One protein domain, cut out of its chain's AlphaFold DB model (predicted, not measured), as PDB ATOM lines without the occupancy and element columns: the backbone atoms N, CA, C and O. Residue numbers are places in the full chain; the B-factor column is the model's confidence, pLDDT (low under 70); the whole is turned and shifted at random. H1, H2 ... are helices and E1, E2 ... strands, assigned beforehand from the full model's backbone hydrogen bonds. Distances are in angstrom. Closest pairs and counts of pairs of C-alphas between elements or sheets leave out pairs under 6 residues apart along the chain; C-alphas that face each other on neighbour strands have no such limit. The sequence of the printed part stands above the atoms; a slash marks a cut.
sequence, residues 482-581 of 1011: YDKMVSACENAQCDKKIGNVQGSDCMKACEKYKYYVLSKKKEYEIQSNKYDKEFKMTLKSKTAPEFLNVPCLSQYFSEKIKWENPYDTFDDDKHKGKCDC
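AT A GLANCE: This is residues 482 to 581 of the 1011 residues of the protein "ATS domain-containing protein" of Plasmodium falciparum UGT5.1 (UniProt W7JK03). One long helix, H2, runs nearly the whole length of a rod, and after it the chain folds back along one side of H2 as a row of short helices, H3 to H7. H1 packs beside the first part of H2, and a small hairpin of strands, E1 and E2, makes that end of the rod. The printed part has 100 residues with seven named helices and two named strands, in the order H1 E1 E2 H2 H3 H4 H5 H6 H7; the sheet, E1 - E2, is antiparallel and the class is mostly helix. The whole is loose, with a radius of gyration of the C-alphas of 16.4 A, and spans 53 by 21 by 20 A.

IN THESE COORDINATES: Start at the sheet: E1 is residues 493 to 495, and E2 is residues 500 to 502. Next find C-alpha 504 at (223.840, 196.274, 127.982); from there H2, residues 504 to 534, runs 45.6 A to C-alpha 534 at (202.038, 157.565, 138.285), with a kink of 33 degrees near residue 524. Before the sheet, H1, residues 482 to 489, measures 10.3 A. After H2 come H3, residues 544 to 548, H4, residues 551 to 556, H5, residues 560 to 564, and H6, residues 566 to 569. H7, residues 573 to 579, measures 9.8 A and ends at C-alpha 579, (219.164, 191.361, 137.246).

HOW THE PARTS SIT: Look first at the hairpin E1 and E2, antiparallel at 138 degrees, where N 495 and O 500 are 2.8 A apart and N 502 and O 493 2.9 A, both within hydrogen-bond range. The closest C-alphas of E1 and H7, Cys 494 and Lys 578, are 5.5 A apart. Move on to H2, the hub, which touches five helices. Its residues 505 to 513 touch H1 at a shallow tilt of 20 degrees, opposite ways, closest at the C-alphas of Cys 489 and Cys 506, 4.5 A. Residues 506 to 511 touch H7, about perpendicular at 76 degrees, closest at the C-alphas of Cys 510 and Cys 579, 5.4 A. Residues 513 to 518 touch H6, with the C-alphas of Lys 514 and Pro 566 closest at 5.6 A. Residues 517 to 521 touch H5, with the C-alphas of Lys 521 and Trp 563 closest at 6.4 A. Residues 528 to 532 only just touch H3, with 3 pairs of C-alphas within 8 A, the closest being Ser 528 and Ala 544 at 6.1 A. H4 is apart from H2; it and H3 touch only at the corner, and only just, with 3 pairs, the closest C-alphas being Pro 545 and Ser 554 at 5.5 A. In H1, H3, H4, H5 and H7 every O i to N i+4 pair is within hydrogen-bond range, in H2 24 of 27 are, and H6 is too short for such a pair.

THE WHOLE: The C-alphas farthest apart, of Lys 497 and Thr 538, are 54.2 A apart. The printed part has no cut and no long link. Mean pLDDT of the printed part is 84.1; look for values under 70 at residues 497 to 500 and 502 to 503.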
ATOM      1  N   TYR A 482     223.964 180.971 133.882       91.88
ATOM      2  CA  TYR A 482     224.300 181.634 135.142       91.88
ATOM      3  C   TYR A 482     225.753 182.124 135.146       91.88
ATOM      4  O   TYR A 482     225.974 183.316 135.326       91.88
ATOM      5  N   ASP A 483     226.721 181.263 134.817       92.56
ATOM      6  CA  ASP A 483     228.151 181.607 134.750       92.56
ATOM      7  C   ASP A 483     228.389 182.809 133.815       92.56
ATOM      8  O   ASP A 483     229.095 183.762 134.145       92.56
ATOM      9  N   LYS A 484     227.722 182.806 132.652       92.31
ATOM     10  CA  LYS A 484     227.788 183.897 131.668       92.31
ATOM     11  C   LYS A 484     227.112 185.179 132.144       92.31
ATOM     12  O   LYS A 484     227.572 186.255 131.775       92.31
ATOM     13  N   MET A 485     226.042 185.078 132.930       91.19
ATOM     14  CA  MET A 485     225.409 186.225 133.578       91.19
ATOM     15  C   MET A 485     226.336 186.810 134.647       91.19
ATOM     16  O   MET A 485     226.576 188.010 134.608       91.19
ATOM     17  N   VAL A 486     226.946 185.983 135.506       90.25
ATOM     18  CA  VAL A 486     227.931 186.422 136.509       90.25
ATOM     19  C   VAL A 486     229.075 187.192 135.843       90.25
ATOM     20  O   VAL A 486     229.292 188.354 136.179       90.25
ATOM     21  N   SER A 487     229.736 186.623 134.826       90.38
ATOM     22  CA  SER A 487     230.822 187.319 134.111       90.38
ATOM     23  C   SER A 487     230.361 188.592 133.385       90.38
ATOM     24  O   SER A 487     231.070 189.593 133.400       90.38
ATOM     25  N   ALA A 488     229.178 188.596 132.760       88.75
ATOM     26  CA  ALA A 488     228.656 189.787 132.077       88.75
ATOM     27  C   ALA A 488     228.212 190.896 133.049       88.75
ATOM     28  O   ALA A 488     228.205 192.073 132.685       88.75
ATOM     29  N   CYS A 489     227.833 190.530 134.275       86.69
ATOM     30  CA  CYS A 489     227.330 191.435 135.300       86.69
ATOM     31  C   CYS A 489     228.367 191.820 136.362       86.69
ATOM     32  O   CYS A 489     228.054 192.669 137.192       86.69
ATOM     33  N   GLU A 490     229.576 191.252 136.362       84.62
ATOM     34  CA  GLU A 490     230.614 191.447 137.387       84.62
ATOM     35  C   GLU A 490     230.794 192.928 137.774       84.62
ATOM     36  O   GLU A 490     230.496 193.318 138.908       84.62
ATOM     37  N   ASN A 491     231.130 193.768 136.790       80.50
ATOM     38  CA  ASN A 491     231.350 195.212 136.943       80.50
ATOM     39  C   ASN A 491     230.073 196.071 136.798       80.50
ATOM     40  O   ASN A 491     230.131 197.294 136.922       80.50
ATOM     41  N   ALA A 492     228.919 195.462 136.519       81.25
ATOM     42  CA  ALA A 492     227.686 196.181 136.206       81.25
ATOM     43  C   ALA A 492     226.993 196.731 137.468       81.25
ATOM     44  O   ALA A 492     226.887 196.037 138.484       81.25
ATOM     45  N   GLN A 493     226.472 197.961 137.400       77.69
ATOM     46  CA  GLN A 493     225.763 198.617 138.509       77.69
ATOM     47  C   GLN A 493     224.309 198.948 138.148       77.69
ATOM     48  O   GLN A 493     224.026 199.435 137.056       77.69
ATOM     49  N   CYS A 494     223.388 198.706 139.085       78.00
ATOM     50  CA  CYS A 494     221.976 199.073 138.969       78.00
ATOM     51  C   CYS A 494     221.762 200.552 139.340       78.00
ATOM     52  O   CYS A 494     221.904 200.923 140.508       78.00
ATOM     53  N   ASP A 495     221.371 201.390 138.374       76.19
ATOM     54  CA  ASP A 495     220.889 202.743 138.655       76.19
ATOM     55  C   ASP A 495     219.428 202.682 139.118       76.19
ATOM     56  O   ASP A 495     218.485 202.621 138.323       76.19
ATOM     57  N   LYS A 496     219.243 202.747 140.439       71.69
ATOM     58  CA  LYS A 496     217.933 202.718 141.105       71.69
ATOM     59  C   LYS A 496     217.049 203.945 140.822       71.69
ATOM     60  O   LYS A 496     215.865 203.903 141.149       71.69
ATOM     61  N   LYS A 497     217.576 205.026 140.225       65.62
ATOM     62  CA  LYS A 497     216.788 206.206 139.805       65.62
ATOM     63  C   LYS A 497     216.093 205.974 138.466       65.62
ATOM     64  O   LYS A 497     214.980 206.455 138.256       65.62
ATOM     65  N   ILE A 498     216.755 205.243 137.569       65.50
ATOM     66  CA  ILE A 498     216.245 204.897 136.235       65.50
ATOM     67  C   ILE A 498     215.513 203.544 136.272       65.50
ATOM     68  O   ILE A 498     214.517 203.376 135.575       65.50
ATOM     69  N   GLY A 499     215.960 202.609 137.118       64.56
ATOM     70  CA  GLY A 499     215.531 201.207 137.098       64.56
ATOM     71  C   GLY A 499     216.198 200.424 135.969       64.56
ATOM     72  O   GLY A 499     215.529 199.678 135.262       64.56
ATOM     73  N   ASN A 500     217.489 200.673 135.731       65.00
ATOM     74  CA  ASN A 500     218.242 200.038 134.651       65.00
ATOM     75  C   ASN A 500     219.720 199.847 135.036       65.00
ATOM     76  O   ASN A 500     220.249 200.548 135.900       65.00
ATOM     77  N   VAL A 501     220.393 198.896 134.393       72.00
ATOM     78  CA  VAL A 501     221.779 198.512 134.675       72.00
ATOM     79  C   VAL A 501     222.741 199.200 133.706       72.00
ATOM     80  O   VAL A 501     222.554 199.166 132.489       72.00
ATOM     81  N   GLN A 502     223.828 199.774 134.226       62.75
ATOM     82  CA  GLN A 502     224.953 200.210 133.401       62.75
ATOM     83  C   GLN A 502     225.715 198.986 132.872       62.75
ATOM     84  O   GLN A 502     226.571 198.423 133.552       62.75
ATOM     85  N   GLY A 503     225.365 198.568 131.653       64.56
ATOM     86  CA  GLY A 503     226.002 197.466 130.929       64.56
ATOM     87  C   GLY A 503     224.985 196.648 130.137       64.56
ATOM     88  O   GLY A 503     224.328 195.767 130.692       64.56
ATOM     89  N   SER A 504     224.871 196.907 128.827       72.69
ATOM     90  CA  SER A 504     223.840 196.274 127.982       72.69
ATOM     91  C   SER A 504     223.925 194.744 127.955       72.69
ATOM     92  O   SER A 504     222.919 194.066 127.766       72.69
ATOM     93  N   ASP A 505     225.120 194.192 128.165       84.75
ATOM     94  CA  ASP A 505     225.382 192.758 128.054       84.75
ATOM     95  C   ASP A 505     225.073 191.995 129.345       84.75
ATOM     96  O   ASP A 505     224.641 190.846 129.270       84.75
ATOM     97  N   CYS A 506     225.147 192.659 130.507       86.69
ATOM     98  CA  CYS A 506     224.575 192.139 131.751       86.69
ATOM     99  C   CYS A 506     223.056 191.965 131.607       86.69
ATOM    100  O   CYS A 506     222.539 190.876 131.843       86.69
ATOM    101  N   MET A 507     222.346 192.997 131.130       84.31
ATOM    102  CA  MET A 507     220.889 192.935 130.954       84.31
ATOM    103  C   MET A 507     220.477 191.823 129.974       84.31
ATOM    104  O   MET A 507     219.660 190.977 130.334       84.31
ATOM    105  N   LYS A 508     221.128 191.728 128.803       88.81
ATOM    106  CA  LYS A 508     220.918 190.622 127.845       88.81
ATOM    107  C   LYS A 508     221.190 189.244 128.464       88.81
ATOM    108  O   LYS A 508     220.508 188.279 128.122       88.81
ATOM    109  N   ALA A 509     222.190 189.116 129.341       91.25
ATOM    110  CA  ALA A 509     222.519 187.847 129.991       91.25
ATOM    111  C   ALA A 509     221.491 187.460 131.070       91.25
ATOM    112  O   ALA A 509     221.039 186.314 131.085       91.25
ATOM    113  N   CYS A 510     221.065 188.417 131.903       90.06
ATOM    114  CA  CYS A 510     219.960 188.265 132.852       90.06
ATOM    115  C   CYS A 510     218.671 187.821 132.137       90.06
ATOM    116  O   CYS A 510     218.103 186.778 132.468       90.06
ATOM    117  N   GLU A 511     218.251 188.555 131.100       90.75
ATOM    118  CA  GLU A 511     217.075 188.232 130.283       90.75
ATOM    119  C   GLU A 511     217.176 186.832 129.672       90.75
ATOM    120  O   GLU A 511     216.259 186.022 129.811       90.75
ATOM    121  N   LYS A 512     218.311 186.500 129.047       93.75
ATOM    122  CA  LYS A 512     218.536 185.189 128.425       93.75
ATOM    123  C   LYS A 512     218.478 184.038 129.431       93.75
ATOM    124  O   LYS A 512     217.952 182.977 129.097       93.75
ATOM    125  N   TYR A 513     218.973 184.240 130.652       93.31
ATOM    126  CA  TYR A 513     218.810 183.288 131.749       93.31
ATOM    127  C   TYR A 513     217.332 183.156 132.162       93.31
ATOM    128  O   TYR A 513     216.806 182.043 132.234       93.31
ATOM    129  N   LYS A 514     216.630 184.279 132.370       92.44
ATOM    130  CA  LYS A 514     215.220 184.307 132.795       92.44
ATOM    131  C   LYS A 514     214.292 183.647 131.776       92.44
ATOM    132  O   LYS A 514     213.497 182.788 132.153       92.44
ATOM    133  N   TYR A 515     214.428 183.976 130.492       92.94
ATOM    134  CA  TYR A 515     213.648 183.352 129.421       92.94
ATOM    135  C   TYR A 515     213.924 181.849 129.289       92.94
ATOM    136  O   TYR A 515     212.992 181.093 129.020       92.94
ATOM    137  N   TYR A 516     215.165 181.403 129.522       93.75
ATOM    138  CA  TYR A 516     215.502 179.980 129.506       93.75
ATOM    139  C   TYR A 516     214.814 179.200 130.635       93.75
ATOM    140  O   TYR A 516     214.182 178.175 130.390       93.75
ATOM    141  N   VAL A 517     214.878 179.696 131.872       93.19
ATOM    142  CA  VAL A 517     214.221 179.025 133.006       93.19
ATOM    143  C   VAL A 517     212.693 179.059 132.861       93.19
ATOM    144  O   VAL A 517     212.036 178.052 133.117       93.19
ATOM    145  N   LEU A 518     212.112 180.169 132.389       91.75
ATOM    146  CA  LEU A 518     210.659 180.295 132.206       91.75
ATOM    147  C   LEU A 518     210.093 179.441 131.059       91.75
ATOM    148  O   LEU A 518     208.937 179.021 131.143       91.75
ATOM    149  N   SER A 519     210.864 179.151 130.002       91.38
ATOM    150  CA  SER A 519     210.433 178.182 128.985       91.38
ATOM    151  C   SER A 519     210.498 176.754 129.534       91.38
ATOM    152  O   SER A 519     209.510 176.018 129.454       91.38
ATOM    153  N   LYS A 520     211.608 176.399 130.194       93.75
ATOM    154  CA  LYS A 520     211.825 175.078 130.797       93.75
ATOM    155  C   LYS A 520     210.910 174.767 131.983       93.75
ATOM    156  O   LYS A 520     210.581 173.598 132.168       93.75
ATOM    157  N   LYS A 521     210.385 175.774 132.694       92.94
ATOM    158  CA  LYS A 521     209.318 175.605 133.702       92.94
ATOM    159  C   LYS A 521     208.157 174.756 133.174       92.94
ATOM    160  O   LYS A 521     207.744 173.811 133.835       92.94
ATOM    161  N   LYS A 522     207.660 175.053 131.967       90.88
ATOM    162  CA  LYS A 522     206.507 174.345 131.383       90.88
ATOM    163  C   LYS A 522     206.832 172.882 131.080       90.88
ATOM    164  O   LYS A 522     206.012 172.002 131.322       90.88
ATOM    165  N   GLU A 523     208.037 172.620 130.577       94.50
ATOM    166  CA  GLU A 523     208.520 171.260 130.312       94.50
ATOM    167  C   GLU A 523     208.702 170.454 131.614       94.50
ATOM    168  O   GLU A 523     208.397 169.261 131.643       94.50
ATOM    169  N   TYR A 524     209.131 171.106 132.702       93.44
ATOM    170  CA  TYR A 524     209.203 170.509 134.038       93.44
ATOM    171  C   TYR A 524     207.814 170.213 134.616       93.44
ATOM    172  O   TYR A 524     207.548 169.080 135.005       93.44
ATOM    173  N   GLU A 525     206.905 171.193 134.630       92.50
ATOM    174  CA  GLU A 525     205.550 171.044 135.179       92.50
ATOM    175  C   GLU A 525     204.775 169.914 134.484       92.50
ATOM    176  O   GLU A 525     204.118 169.114 135.151       92.50
ATOM    177  N   ILE A 526     204.885 169.785 133.158       92.81
ATOM    178  CA  ILE A 526     204.243 168.703 132.391       92.81
ATOM    179  C   ILE A 526     204.744 167.316 132.834       92.81
ATOM    180  O   ILE A 526     203.937 166.393 132.975       92.81
ATOM    181  N   GLN A 527     206.050 167.170 133.078       94.00
ATOM    182  CA  GLN A 527     206.665 165.895 133.458       94.00
ATOM    183  C   GLN A 527     206.491 165.586 134.955       94.00
ATOM    184  O   GLN A 527     206.121 164.461 135.293       94.00
ATOM    185  N   SER A 528     206.653 166.568 135.852       92.06
ATOM    186  CA  SER A 528     206.415 166.381 137.295       92.06
ATOM    187  C   SER A 528     204.977 165.945 137.554       92.06
ATOM    188  O   SER A 528     204.766 164.949 138.230       92.06
ATOM    189  N   ASN A 529     203.981 166.570 136.912       91.75
ATOM    190  CA  ASN A 529     202.580 166.155 137.060       91.75
ATOM    191  C   ASN A 529     202.321 164.692 136.629       91.75
ATOM    192  O   ASN A 529     201.417 164.054 137.170       91.75
ATOM    193  N   LYS A 530     203.102 164.130 135.690       92.44
ATOM    194  CA  LYS A 530     203.048 162.690 135.374       92.44
ATOM    195  C   LYS A 530     203.755 161.853 136.443       92.44
ATOM    196  O   LYS A 530     203.206 160.849 136.885       92.44
ATOM    197  N   TYR A 531     204.945 162.274 136.870       92.38
ATOM    198  CA  TYR A 531     205.706 161.620 137.935       92.38
ATOM    199  C   TYR A 531     204.895 161.511 139.240       92.38
ATOM    200  O   TYR A 531     204.727 160.412 139.775       92.38
ATOM    201  N   ASP A 532     204.347 162.632 139.712       90.44
ATOM    202  CA  ASP A 532     203.573 162.725 140.950       90.44
ATOM    203  C   ASP A 532     202.301 161.862 140.898       90.44
ATOM    204  O   ASP A 532     201.911 161.292 141.915       90.44
ATOM    205  N   LYS A 533     201.695 161.701 139.711       89.12
ATOM    206  CA  LYS A 533     200.496 160.877 139.502       89.12
ATOM    207  C   LYS A 533     200.774 159.371 139.394       89.12
ATOM    208  O   LYS A 533     199.966 158.580 139.866       89.12
ATOM    209  N   GLU A 534     201.844 158.966 138.711       89.06
ATOM    210  CA  GLU A 534     202.038 157.565 138.285       89.06
ATOM    211  C   GLU A 534     203.191 156.839 138.992       89.06
ATOM    212  O   GLU A 534     203.225 155.610 138.994       89.06
ATOM    213  N   PHE A 535     204.137 157.571 139.588       87.31
ATOM    214  CA  PHE A 535     205.383 156.993 140.106       87.31
ATOM    215  C   PHE A 535     205.653 157.303 141.580       87.31
ATOM    216  O   PHE A 535     206.251 156.470 142.256       87.31
ATOM    217  N   LYS A 536     205.186 158.443 142.103       85.25
ATOM    218  CA  LYS A 536     205.437 158.883 143.488       85.25
ATOM    219  C   LYS A 536     205.127 157.821 144.544       85.25
ATOM    220  O   LYS A 536     206.018 157.451 145.303       85.25
ATOM    221  N   MET A 537     203.902 157.288 144.569       80.75
ATOM    222  CA  MET A 537     203.502 156.270 145.556       80.75
ATOM    223  C   MET A 537     204.364 155.002 145.444       80.75
ATOM    224  O   MET A 537     204.859 154.493 146.446       80.75
ATOM    225  N   THR A 538     204.626 154.543 144.218       79.38
ATOM    226  CA  THR A 538     205.454 153.362 143.920       79.38
ATOM    227  C   THR A 538     206.926 153.544 144.313       79.38
ATOM    228  O   THR A 538     207.609 152.574 144.632       79.38
ATOM    229  N   LEU A 539     207.437 154.780 144.312       80.38
ATOM    230  CA  LEU A 539     208.836 155.125 144.590       80.38
ATOM    231  C   LEU A 539     209.046 155.666 146.016       80.38
ATOM    232  O   LEU A 539     209.835 156.588 146.230       80.38
ATOM    233  N   LYS A 540     208.359 155.066 147.000       79.50
ATOM    234  CA  LYS A 540     208.433 155.422 148.433       79.50
ATOM    235  C   LYS A 540     208.059 156.889 148.714       79.50
ATOM    236  O   LYS A 540     208.707 157.555 149.516       79.50
ATOM    237  N   SER A 541     207.036 157.398 148.025       76.94
ATOM    238  CA  SER A 541     206.481 158.761 148.153       76.94
ATOM    239  C   SER A 541     207.420 159.930 147.817       76.94
ATOM    240  O   SER A 541     207.012 161.083 147.979       76.94
ATOM    241  N   LYS A 542     208.628 159.660 147.299       80.88
ATOM    242  CA  LYS A 542     209.623 160.684 146.939       80.88
ATOM    243  C   LYS A 542     209.061 161.757 146.007       80.88
ATOM    244  O   LYS A 542     208.304 161.456 145.087       80.88
ATOM    245  N   THR A 543     209.463 163.010 146.200       82.75
ATOM    246  CA  THR A 543     209.146 164.090 145.249       82.75
ATOM    247  C   THR A 543     209.966 163.963 143.957       82.75
ATOM    248  O   THR A 543     210.992 163.278 143.916       82.75
ATOM    249  N   ALA A 544     209.545 164.637 142.878       83.31
ATOM    250  CA  ALA A 544     210.290 164.608 141.616       83.31
ATOM    251  C   ALA A 544     211.768 165.051 141.774       83.31
ATOM    252  O   ALA A 544     212.635 164.323 141.284       83.31
ATOM    253  N   PRO A 545     212.118 166.137 142.504       84.38
ATOM    254  CA  PRO A 545     213.518 166.482 142.780       84.38
ATOM    255  C   PRO A 545     214.304 165.394 143.532       84.38
ATOM    256  O   PRO A 545     215.448 165.120 143.171       84.38
ATOM    257  N   GLU A 546     213.704 164.737 144.533       83.31
ATOM    258  CA  GLU A 546     214.336 163.654 145.315       83.31
ATOM    259  C   GLU A 546     214.561 162.368 144.509       83.31
ATOM    260  O   GLU A 546     215.501 161.614 144.781       83.31
ATOM    261  N   PHE A 547     213.687 162.083 143.540       84.50
ATOM    262  CA  PHE A 547     213.869 160.971 142.609       84.50
ATOM    263  C   PHE A 547     214.937 161.280 141.556       84.50
ATOM    264  O   PHE A 547     215.782 160.435 141.263       84.50
ATOM    265  N   LEU A 548     214.901 162.486 140.983       85.62
ATOM    266  CA  LEU A 548     215.856 162.915 139.962       85.62
ATOM    267  C   LEU A 548     217.272 163.053 140.538       85.62
ATOM    268  O   LEU A 548     218.236 162.806 139.818       85.62
ATOM    269  N   ASN A 549     217.390 163.414 141.822       82.94
ATOM    270  CA  ASN A 549     218.638 163.504 142.584       82.94
ATOM    271  C   ASN A 549     219.740 164.328 141.881       82.94
ATOM    272  O   ASN A 549     220.926 164.000 141.919       82.94
ATOM    273  N   VAL A 550     219.338 165.407 141.202       83.56
ATOM    274  CA  VAL A 550     220.252 166.372 140.580       83.56
ATOM    275  C   VAL A 550     220.323 167.607 141.482       83.56
ATOM    276  O   VAL A 550     219.307 168.297 141.595       83.56
ATOM    277  N   PRO A 551     221.492 167.945 142.073       85.06
ATOM    278  CA  PRO A 551     221.615 169.030 143.053       85.06
ATOM    279  C   PRO A 551     221.044 170.375 142.597       85.06
ATOM    280  O   PRO A 551     220.478 171.110 143.396       85.06
ATOM    281  N   CYS A 552     221.120 170.687 141.297       86.94
ATOM    282  CA  CYS A 552     220.556 171.933 140.786       86.94
ATOM    283  C   CYS A 552     219.017 171.999 140.880       86.94
ATOM    284  O   CYS A 552     218.490 173.089 141.079       86.94
ATOM    285  N   LEU A 553     218.284 170.880 140.800       85.25
ATOM    286  CA  LEU A 553     216.839 170.916 141.049       85.25
ATOM    287  C   LEU A 553     216.523 171.073 142.538       85.25
ATOM    288  O   LEU A 553     215.704 171.913 142.892       85.25
ATOM    289  N   SER A 554     217.163 170.293 143.410       82.69
ATOM    290  CA  SER A 554     216.859 170.314 144.847       82.69
ATOM    291  C   SER A 554     217.284 171.619 145.534       82.69
ATOM    292  O   SER A 554     216.537 172.123 146.371       82.69
ATOM    293  N   GLN A 555     218.424 172.205 145.151       83.44
ATOM    294  CA  GLN A 555     218.911 173.481 145.693       83.44
ATOM    295  C   GLN A 555     218.133 174.690 145.141       83.44
ATOM    296  O   GLN A 555     217.663 175.536 145.903       83.44
ATOM    297  N   TYR A 556     217.990 174.785 143.813       84.12
ATOM    298  CA  TYR A 556     217.515 176.011 143.157       84.12
ATOM    299  C   TYR A 556     216.034 175.991 142.759       84.12
ATOM    300  O   TYR A 556     215.486 177.049 142.473       84.12
ATOM    301  N   PHE A 557     215.380 174.827 142.711       84.00
ATOM    302  CA  PHE A 557     214.076 174.654 142.048       84.00
ATOM    303  C   PHE A 557     213.085 173.752 142.811       84.00
ATOM    304  O   PHE A 557     212.069 173.325 142.257       84.00
ATOM    305  N   SER A 558     213.358 173.485 144.088       77.25
ATOM    306  CA  SER A 558     212.478 172.770 145.021       77.25
ATOM    307  C   SER A 558     211.208 173.560 145.364       77.25
ATOM    308  O   SER A 558     210.132 172.980 145.492       77.25
ATOM    309  N   GLU A 559     211.305 174.887 145.454       79.25
ATOM    310  CA  GLU A 559     210.170 175.778 145.711       79.25
ATOM    311  C   GLU A 559     209.532 176.291 144.412       79.25
ATOM    312  O   GLU A 559     210.216 176.725 143.484       79.25
ATOM    313  N   LYS A 560     208.195 176.352 144.369       79.38
ATOM    314  CA  LYS A 560     207.453 176.852 143.197       79.38
ATOM    315  C   LYS A 560     207.780 178.315 142.848       79.38
ATOM    316  O   LYS A 560     207.872 178.648 141.667       79.38
ATOM    317  N   ILE A 561     208.008 179.169 143.851       80.56
ATOM    318  CA  ILE A 561     208.300 180.603 143.660       80.56
ATOM    319  C   ILE A 561     209.607 180.840 142.882       80.56
ATOM    320  O   ILE A 561     209.673 181.718 142.023       80.56
ATOM    321  N   LYS A 562     210.607 179.971 143.072       83.50
ATOM    322  CA  LYS A 562     211.901 180.004 142.373       83.50
ATOM    323  C   LYS A 562     211.791 179.718 140.867       83.50
ATOM    324  O   LYS A 562     212.634 180.153 140.084       83.50
ATOM    325  N   TRP A 563     210.713 179.058 140.433       86.44
ATOM    326  CA  TRP A 563     210.350 178.938 139.016       86.44
ATOM    327  C   TRP A 563     209.586 180.158 138.475       86.44
ATOM    328  O   TRP A 563     209.491 180.325 137.260       86.44
ATOM    329  N   GLU A 564     208.991 180.988 139.334       85.44
ATOM    330  CA  GLU A 564     208.177 182.153 138.945       85.44
ATOM    331  C   GLU A 564     209.034 183.407 138.766       85.44
ATOM    332  O   GLU A 564     208.880 184.110 137.764       85.44
ATOM    333  N   ASN A 565     210.023 183.616 139.636       86.31
ATOM    334  CA  ASN A 565     211.121 184.539 139.375       86.31
ATOM    335  C   ASN A 565     212.472 183.800 139.381       86.31
ATOM    336  O   ASN A 565     213.051 183.587 140.443       86.31
ATOM    337  N   PRO A 566     213.042 183.470 138.205       86.75
ATOM    338  CA  PRO A 566     214.318 182.757 138.118       86.75
ATOM    339  C   PRO A 566     215.504 183.431 138.823       86.75
ATOM    340  O   PRO A 566     216.494 182.761 139.105       86.75
ATOM    341  N   TYR A 567     215.444 184.734 139.107       87.31
ATOM    342  CA  TYR A 567     216.496 185.441 139.845       87.31
ATOM    343  C   TYR A 567     216.471 185.153 141.361       87.31
ATOM    344  O   TYR A 567     217.469 185.381 142.037       87.31
ATOM    345  N   ASP A 568     215.393 184.558 141.889       84.94
ATOM    346  CA  ASP A 568     215.338 184.008 143.256       84.94
ATOM    347  C   ASP A 568     216.141 182.695 143.402       84.94
ATOM    348  O   ASP A 568     216.179 182.100 144.477       84.94
ATOM    349  N   THR A 569     216.808 182.246 142.330       82.69
ATOM    350  CA  THR A 569     217.699 181.070 142.313       82.69
ATOM    351  C   THR A 569     219.187 181.407 142.408       82.69
ATOM    352  O   THR A 569     220.026 180.532 142.200       82.69
ATOM    353  N   PHE A 570     219.531 182.672 142.647       83.31
ATOM    354  CA  PHE A 570     220.914 183.128 142.767       83.31
ATOM    355  C   PHE A 570     221.334 183.150 144.239       83.31
ATOM    356  O   PHE A 570     220.647 183.762 145.052       83.31
ATOM    357  N   ASP A 571     222.474 182.539 144.568       72.94
ATOM    358  CA  ASP A 571     223.000 182.506 145.943       72.94
ATOM    359  C   ASP A 571     223.603 183.857 146.397       72.94
ATOM    360  O   ASP A 571     223.881 184.046 147.578       72.94
ATOM    361  N   ASP A 572     223.812 184.805 145.472       76.25
ATOM    362  CA  ASP A 572     224.317 186.155 145.756       76.25
ATOM    363  C   ASP A 572     223.277 187.237 145.419       76.25
ATOM    364  O   ASP A 572     223.013 187.554 144.250       76.25
ATOM    365  N   ASP A 573     222.754 187.880 146.466       75.12
ATOM    366  CA  ASP A 573     221.832 189.016 146.380       75.12
ATOM    367  C   ASP A 573     222.383 190.196 145.559       75.12
ATOM    368  O   ASP A 573     221.605 190.990 145.025       75.12
ATOM    369  N   LYS A 574     223.707 190.327 145.386       77.25
ATOM    370  CA  LYS A 574     224.293 191.358 144.507       77.25
ATOM    371  C   LYS A 574     224.018 191.059 143.035       77.25
ATOM    372  O   LYS A 574     223.748 191.985 142.276       77.25
ATOM    373  N   HIS A 575     224.064 189.792 142.621       79.81
ATOM    374  CA  HIS A 575     223.726 189.386 141.253       79.81
ATOM    375  C   HIS A 575     222.216 189.461 141.018       79.81
ATOM    376  O   HIS A 575     221.770 189.981 139.992       79.81
ATOM    377  N   LYS A 576     221.421 189.077 142.021       81.62
ATOM    378  CA  LYS A 576     219.968 189.280 142.033       81.62
ATOM    379  C   LYS A 576     219.598 190.759 141.892       81.62
ATOM    380  O   LYS A 576     218.860 191.117 140.983       81.62
ATOM    381  N   GLY A 577     220.186 191.637 142.705       76.75
ATOM    382  CA  GLY A 577     219.969 193.087 142.665       76.75
ATOM    383  C   GLY A 577     220.466 193.790 141.393       76.75
ATOM    384  O   GLY A 577     220.058 194.923 141.134       76.75
ATOM    385  N   LYS A 578     221.310 193.133 140.583       82.62
ATOM    386  CA  LYS A 578     221.641 193.566 139.216       82.62
ATOM    387  C   LYS A 578     220.551 193.135 138.228       82.62
ATOM    388  O   LYS A 578     220.027 193.982 137.515       82.62
ATOM    389  N   CYS A 579     220.158 191.859 138.208       82.56
ATOM    390  CA  CYS A 579     219.164 191.361 137.246       82.56
ATOM    391  C   CYS A 579     217.711 191.798 137.530       82.56
ATOM    392  O   CYS A 579     216.929 191.949 136.593       82.56
ATOM    393  N   ASP A 580     217.349 192.033 138.793       82.06
ATOM    394  CA  ASP A 580     216.048 192.550 139.253       82.06
ATOM    395  C   ASP A 580     216.135 194.061 139.591       82.06
ATOM    396  O   ASP A 580     215.567 194.540 140.576       82.06
ATOM    397  N   CYS A 581     216.885 194.830 138.787       78.81
ATOM    398  CA  CYS A 581     217.116 196.266 138.990       78.81
ATOM    399  C   CYS A 581     215.827 197.099 138.840       78.81
ATOM    400  O   CYS A 581     215.509 197.621 137.775       78.81
TER     401      CYS A 581